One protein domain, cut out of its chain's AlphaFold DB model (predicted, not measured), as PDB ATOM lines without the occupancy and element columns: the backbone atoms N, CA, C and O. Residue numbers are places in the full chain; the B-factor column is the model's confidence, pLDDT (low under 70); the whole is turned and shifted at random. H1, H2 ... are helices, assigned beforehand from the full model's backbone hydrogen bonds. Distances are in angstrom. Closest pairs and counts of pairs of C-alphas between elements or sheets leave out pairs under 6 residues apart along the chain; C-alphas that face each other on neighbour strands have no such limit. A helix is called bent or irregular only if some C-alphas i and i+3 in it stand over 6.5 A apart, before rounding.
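What this domain is: This is residues 255 to 303 of the 318 residues of an uncharacterized protein of Rhizobium radiobacter (UniProt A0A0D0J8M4). Look for a V of two helices: H2, the longer, and H1 meet near the tight link at its point, and H2 kinks away from H1 so that its residues 293 to 298 stick out. The unnamed stretch 255 to 266 loops at the open end of H1, and the last residues turn back towards the first. The printed part has 49 residues, two named helices in the order H1, H2, no named strand, and is all helix; it is only just compact, close to loose, with a radius of gyration of the C-alphas of 11.6 A, and flat, spanning 29 by 28 by 14 A.

How they stand to each other: Begin with H2, residues 281 to 298, which has a kink of 51 degrees near residue 288; it is irregular, with C-alphas 289 and 292 7.1 A apart. With residues 282 to 288 alone it touches H1, residues 267 to 279; the closest C-alphas, of Gly 276 and Thr 284, are 3.9 A apart. Their lines stand at a steep tilt of 48 degrees, opposite ways. Each O i to N i+4 pair in H1 is within hydrogen-bond range, against 10 of 14 in H2.

Where its parts are: Find C-alpha 281 at (-4.565, -26.868, 17.682); H2 runs 24.9 A to C-alpha 298 at (1.285, -50.851, 14.641). H1 runs 18.4 A from C-alpha 267 at (-5.402, -40.958, 32.628).

The domain as a whole: The farthest C-alphas, of Gly 281 and Ala 303, are 31.1 A apart; those of Asp 255 and Ala 303 are 7.5 A apart. The printed part has no cut, and pLDDT is under 70 at residues 255 to 265.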
ATOM      1  N   ASP A 255       1.252 -50.545  32.593       65.19
ATOM      2  CA  ASP A 255       0.724 -51.028  33.865       65.19
ATOM      3  C   ASP A 255       0.374 -49.825  34.763       65.19
ATOM      4  O   ASP A 255       1.245 -49.094  35.232       65.19
ATOM      5  N   GLY A 256      -0.926 -49.588  34.966       55.25
ATOM      6  CA  GLY A 256      -1.449 -48.500  35.806       55.25
ATOM      7  C   GLY A 256      -2.087 -47.315  35.068       55.25
ATOM      8  O   GLY A 256      -2.629 -46.427  35.717       55.25
ATOM      9  N   GLU A 257      -2.121 -47.280  33.730       52.09
ATOM     10  CA  GLU A 257      -2.837 -46.205  33.002       52.09
ATOM     11  C   GLU A 257      -4.347 -46.468  32.800       52.09
ATOM     12  O   GLU A 257      -5.036 -45.693  32.128       52.09
ATOM     13  N   GLN A 258      -4.859 -47.560  33.378       49.31
ATOM     14  CA  GLN A 258      -6.264 -47.987  33.318       49.31
ATOM     15  C   GLN A 258      -7.088 -47.598  34.554       49.31
ATOM     16  O   GLN A 258      -8.261 -47.962  34.635       49.31
ATOM     17  N   GLU A 259      -6.524 -46.841  35.498       48.03
ATOM     18  CA  GLU A 259      -7.336 -46.177  36.516       48.03
ATOM     19  C   GLU A 259      -8.106 -45.040  35.828       48.03
ATOM     20  O   GLU A 259      -7.557 -43.993  35.480       48.03
ATOM     21  N   ALA A 260      -9.372 -45.303  35.506       54.50
ATOM     22  CA  ALA A 260     -10.316 -44.249  35.178       54.50
ATOM     23  C   ALA A 260     -10.644 -43.498  36.475       54.50
ATOM     24  O   ALA A 260     -10.950 -44.140  37.482       54.50
ATOM     25  N   ASP A 261     -10.598 -42.165  36.445       54.62
ATOM     26  CA  ASP A 261     -11.166 -41.355  37.531       54.62
ATOM     27  C   ASP A 261     -12.666 -41.682  37.700       54.62
ATOM     28  O   ASP A 261     -13.287 -42.261  36.802       54.62
ATOM     29  N   GLU A 262     -13.279 -41.278  38.821       55.44
ATOM     30  CA  GLU A 262     -14.718 -41.474  39.113       55.44
ATOM     31  C   GLU A 262     -15.655 -41.001  37.972       55.44
ATOM     32  O   GLU A 262     -16.782 -41.486  37.854       55.44
ATOM     33  N   ASP A 263     -15.165 -40.130  37.083       61.62
ATOM     34  CA  ASP A 263     -15.857 -39.598  35.901       61.62
ATOM     35  C   ASP A 263     -15.673 -40.429  34.605       61.62
ATOM     36  O   ASP A 263     -16.161 -40.047  33.538       61.62
ATOM     37  N   GLY A 264     -14.975 -41.570  34.652       61.03
ATOM     38  CA  GLY A 264     -14.826 -42.495  33.519       61.03
ATOM     39  C   GLY A 264     -13.821 -42.066  32.440       61.03
ATOM     40  O   GLY A 264     -13.797 -42.650  31.354       61.03
ATOM     41  N   ILE A 265     -12.986 -41.057  32.711       64.94
ATOM     42  CA  ILE A 265     -11.932 -40.595  31.797       64.94
ATOM     43  C   ILE A 265     -10.614 -41.281  32.172       64.94
ATOM     44  O   ILE A 265     -10.159 -41.175  33.308       64.94
ATOM     45  N   SER A 266      -9.981 -41.969  31.217       70.19
ATOM     46  CA  SER A 266      -8.681 -42.599  31.461       70.19
ATOM     47  C   SER A 266      -7.557 -41.561  31.551       70.19
ATOM     48  O   SER A 266      -7.481 -40.618  30.754       70.19
ATOM     49  N   ILE A 267      -6.615 -41.780  32.471       72.00
ATOM     50  CA  ILE A 267      -5.402 -40.958  32.628       72.00
ATOM     51  C   ILE A 267      -4.616 -40.865  31.309       72.00
ATOM     52  O   ILE A 267      -4.071 -39.810  30.966       72.00
ATOM     53  N   SER A 268      -4.593 -41.945  30.523       71.94
ATOM     54  CA  SER A 268      -3.956 -41.987  29.203       71.94
ATOM     55  C   SER A 268      -4.573 -40.999  28.203       71.94
ATOM     56  O   SER A 268      -3.839 -40.326  27.473       71.94
ATOM     57  N   LEU A 269      -5.902 -40.838  28.198       74.88
ATOM     58  CA  LEU A 269      -6.596 -39.888  27.326       74.88
ATOM     59  C   LEU A 269      -6.287 -38.444  27.732       74.88
ATOM     60  O   LEU A 269      -6.004 -37.608  26.872       74.88
ATOM     61  N   VAL A 270      -6.254 -38.159  29.037       79.56
ATOM     62  CA  VAL A 270      -5.875 -36.836  29.560       79.56
ATOM     63  C   VAL A 270      -4.435 -36.491  29.179       79.56
ATOM     64  O   VAL A 270      -4.177 -35.393  28.678       79.56
ATOM     65  N   LYS A 271      -3.487 -37.428  29.336       80.06
ATOM     66  CA  LYS A 271      -2.087 -37.236  28.914       80.06
ATOM     67  C   LYS A 271      -1.987 -36.904  27.423       80.06
ATOM     68  O   LYS A 271      -1.256 -35.983  27.057       80.06
ATOM     69  N   GLN A 272      -2.742 -37.599  26.570       77.50
ATOM     70  CA  GLN A 272      -2.766 -37.335  25.128       77.50
ATOM     71  C   GLN A 272      -3.393 -35.984  24.782       77.50
ATOM     72  O   GLN A 272      -2.840 -35.256  23.959       77.50
ATOM     73  N   MET A 273      -4.500 -35.606  25.428       77.75
ATOM     74  CA  MET A 273      -5.102 -34.282  25.247       77.75
ATOM     75  C   MET A 273      -4.130 -33.171  25.652       77.75
ATOM     76  O   MET A 273      -3.926 -32.223  24.895       77.75
ATOM     77  N   MET A 274      -3.462 -33.316  26.798       83.25
ATOM     78  CA  MET A 274      -2.456 -32.360  27.263       83.25
ATOM     79  C   MET A 274      -1.244 -32.291  26.329       83.25
ATOM     80  O   MET A 274      -0.725 -31.202  26.076       83.25
ATOM     81  N   ALA A 275      -0.800 -33.424  25.780       83.06
ATOM     82  CA  ALA A 275       0.234 -33.449  24.749       83.06
ATOM     83  C   ALA A 275      -0.224 -32.721  23.474       83.06
ATOM     84  O   ALA A 275       0.525 -31.905  22.939       83.06
ATOM     85  N   GLY A 276      -1.467 -32.938  23.038       82.44
ATOM     86  CA  GLY A 276      -2.082 -32.227  21.917       82.44
ATOM     87  C   GLY A 276      -2.088 -30.712  22.125       82.44
ATOM     88  O   GLY A 276      -1.608 -29.978  21.267       82.44
ATOM     89  N   VAL A 277      -2.503 -30.245  23.309       84.56
ATOM     90  CA  VAL A 277      -2.477 -28.815  23.672       84.56
ATOM     91  C   VAL A 277      -1.067 -28.230  23.573       84.56
ATOM     92  O   VAL A 277      -0.901 -27.134  23.038       84.56
ATOM     93  N   ARG A 278      -0.039 -28.957  24.034       87.12
ATOM     94  CA  ARG A 278       1.370 -28.521  23.936       87.12
ATOM     95  C   ARG A 278       1.866 -28.437  22.491       87.12
ATOM     96  O   ARG A 278       2.702 -27.590  22.192       87.12
ATOM     97  N   LEU A 279       1.368 -29.304  21.612       83.31
ATOM     98  CA  LEU A 279       1.735 -29.368  20.195       83.31
ATOM     99  C   LEU A 279       0.872 -28.454  19.299       83.31
ATOM    100  O   LEU A 279       1.187 -28.272  18.123       83.31
ATOM    101  N   GLY A 280      -0.183 -27.842  19.846       86.69
ATOM    102  CA  GLY A 280      -1.039 -26.866  19.171       86.69
ATOM    103  C   GLY A 280      -2.334 -27.443  18.588       86.69
ATOM    104  O   GLY A 280      -2.604 -28.641  18.636       86.69
ATOM    105  N   GLY A 281      -3.163 -26.564  18.010       75.88
ATOM    106  CA  GLY A 281      -4.565 -26.868  17.682       75.88
ATOM    107  C   GLY A 281      -4.786 -28.071  16.759       75.88
ATOM    108  O   GLY A 281      -5.747 -28.812  16.951       75.88
ATOM    109  N   PHE A 282      -3.885 -28.317  15.802       76.25
ATOM    110  CA  PHE A 282      -3.969 -29.501  14.943       76.25
ATOM    111  C   PHE A 282      -3.771 -30.799  15.747       76.25
ATOM    112  O   PHE A 282      -4.554 -31.735  15.624       76.25
ATOM    113  N   ALA A 283      -2.779 -30.847  16.638       79.50
ATOM    114  CA  ALA A 283      -2.503 -32.029  17.449       79.50
ATOM    115  C   ALA A 283      -3.599 -32.300  18.492       79.50
ATOM    116  O   ALA A 283      -3.889 -33.460  18.769       79.50
ATOM    117  N   THR A 284      -4.253 -31.264  19.026       78.38
ATOM    118  CA  THR A 284      -5.395 -31.428  19.943       78.38
ATOM    119  C   THR A 284      -6.593 -32.106  19.278       78.38
ATOM    120  O   THR A 284      -7.271 -32.903  19.920       78.38
ATOM    121  N   ILE A 285      -6.861 -31.799  18.005       74.00
ATOM    122  CA  ILE A 285      -8.021 -32.337  17.277       74.00
ATOM    123  C   ILE A 285      -7.727 -33.749  16.764       74.00
ATOM    124  O   ILE A 285      -8.527 -34.660  16.959       74.00
ATOM    125  N   PHE A 286      -6.575 -33.936  16.119       73.69
ATOM    126  CA  PHE A 286      -6.258 -35.188  15.435       73.69
ATOM    127  C   PHE A 286      -5.558 -36.205  16.346       73.69
ATOM    128  O   PHE A 286      -5.781 -37.405  16.218       73.69
ATOM    129  N   GLY A 287      -4.733 -35.758  17.295       74.25
ATOM    130  CA  GLY A 287      -3.927 -36.644  18.143       74.25
ATOM    131  C   GLY A 287      -4.762 -37.689  18.896       74.25
ATOM    132  O   GLY A 287      -4.549 -38.880  18.671       74.25
ATOM    133  N   PRO A 288      -5.743 -37.284  19.724       73.00
ATOM    134  CA  PRO A 288      -6.531 -38.222  20.528       73.00
ATOM    135  C   PRO A 288      -7.415 -39.178  19.713       73.00
ATOM    136  O   PRO A 288      -7.690 -40.283  20.169       73.00
ATOM    137  N   GLN A 289      -7.862 -38.785  18.512       71.94
ATOM    138  CA  GLN A 289      -8.688 -39.652  17.657       71.94
ATOM    139  C   GLN A 289      -7.887 -40.786  17.018       71.94
ATOM    140  O   GLN A 289      -8.403 -41.887  16.844       71.94
ATOM    141  N   PHE A 290      -6.636 -40.516  16.655       73.38
ATOM    142  CA  PHE A 290      -5.873 -41.400  15.781       73.38
ATOM    143  C   PHE A 290      -4.726 -42.115  16.491       73.38
ATOM    144  O   PHE A 290      -4.461 -43.281  16.200       73.38
ATOM    145  N   ALA A 291      -4.054 -41.457  17.439       77.25
ATOM    146  CA  ALA A 291      -2.873 -42.017  18.089       77.25
ATOM    147  C   ALA A 291      -3.144 -43.356  18.808       77.25
ATOM    148  O   ALA A 291      -2.342 -44.272  18.610       77.25
ATOM    149  N   PRO A 292      -4.249 -43.544  19.565       77.50
ATOM    150  CA  PRO A 292      -4.548 -44.834  20.190       77.50
ATOM    151  C   PRO A 292      -4.732 -45.960  19.173       77.50
ATOM    152  O   PRO A 292      -4.144 -47.025  19.332       77.50
ATOM    153  N   ALA A 293      -5.491 -45.711  18.100       75.81
ATOM    154  CA  ALA A 293      -5.767 -46.710  17.071       75.81
ATOM    155  C   ALA A 293      -4.491 -47.109  16.312       75.81
ATOM    156  O   ALA A 293      -4.210 -48.297  16.162       75.81
ATOM    157  N   ILE A 294      -3.667 -46.132  15.905       78.38
ATOM    158  CA  ILE A 294      -2.370 -46.409  15.266       78.38
ATOM    159  C   ILE A 294      -1.481 -47.217  16.213       78.38
ATOM    160  O   ILE A 294      -0.891 -48.213  15.798       78.38
ATOM    161  N   ARG A 295      -1.379 -46.802  17.483       82.19
ATOM    162  CA  ARG A 295      -0.536 -47.475  18.475       82.19
ATOM    163  C   ARG A 295      -1.008 -48.904  18.739       82.19
ATOM    164  O   ARG A 295      -0.175 -49.790  18.855       82.19
ATOM    165  N   GLN A 296      -2.315 -49.137  18.798       79.81
ATOM    166  CA  GLN A 296      -2.878 -50.471  18.992       79.81
ATOM    167  C   GLN A 296      -2.607 -51.396  17.798       79.81
ATOM    168  O   GLN A 296      -2.413 -52.593  17.986       79.81
ATOM    169  N   MET A 297      -2.602 -50.859  16.576       76.44
ATOM    170  CA  MET A 297      -2.406 -51.656  15.364       76.44
ATOM    171  C   MET A 297      -0.935 -51.896  15.021       76.44
ATOM    172  O   MET A 297      -0.585 -52.992  14.596       76.44
ATOM    173  N   LEU A 298      -0.096 -50.865  15.142       81.38
ATOM    174  CA  LEU A 298       1.285 -50.851  14.641       81.38
ATOM    175  C   LEU A 298       2.302 -50.398  15.687       81.38
ATOM    176  O   LEU A 298       3.485 -50.293  15.384       81.38
ATOM    177  N   GLY A 299       1.860 -50.020  16.879       86.75
ATOM    178  CA  GLY A 299       2.746 -49.539  17.922       86.75
ATOM    179  C   GLY A 299       3.208 -50.646  18.855       86.75
ATOM    180  O   GLY A 299       2.924 -51.831  18.687       86.75
ATOM    181  N   ARG A 300       3.908 -50.204  19.894       92.25
ATOM    182  CA  ARG A 300       4.343 -51.039  21.003       92.25
ATOM    183  C   ARG A 300       3.144 -51.700  21.709       92.25
ATOM    184  O   ARG A 300       2.266 -50.955  22.166       92.25
ATOM    185  N   PRO A 301       3.142 -53.036  21.886       91.31
ATOM    186  CA  PRO A 301       2.173 -53.729  22.735       91.31
ATOM    187  C   PRO A 301       2.155 -53.168  24.163       91.31
ATOM    188  O   PRO A 301       3.193 -52.767  24.684       91.31
ATOM    189  N   SER A 302       0.994 -53.153  24.822       88.50
ATOM    190  CA  SER A 302       0.846 -52.533  26.150       88.50
ATOM    191  C   SER A 302       1.673 -53.212  27.243       88.50
ATOM    192  O   SER A 302       2.120 -52.539  28.162       88.50
ATOM    193  N   ALA A 303       1.912 -54.520  27.128       90.75
ATOM    194  CA  ALA A 303       2.707 -55.300  28.079       90.75
ATOM    195  C   ALA A 303       4.224 -55.281  27.790       90.75
ATOM    196  O   ALA A 303       5.001 -55.881  28.529       90.75
TER     197      ALA A 303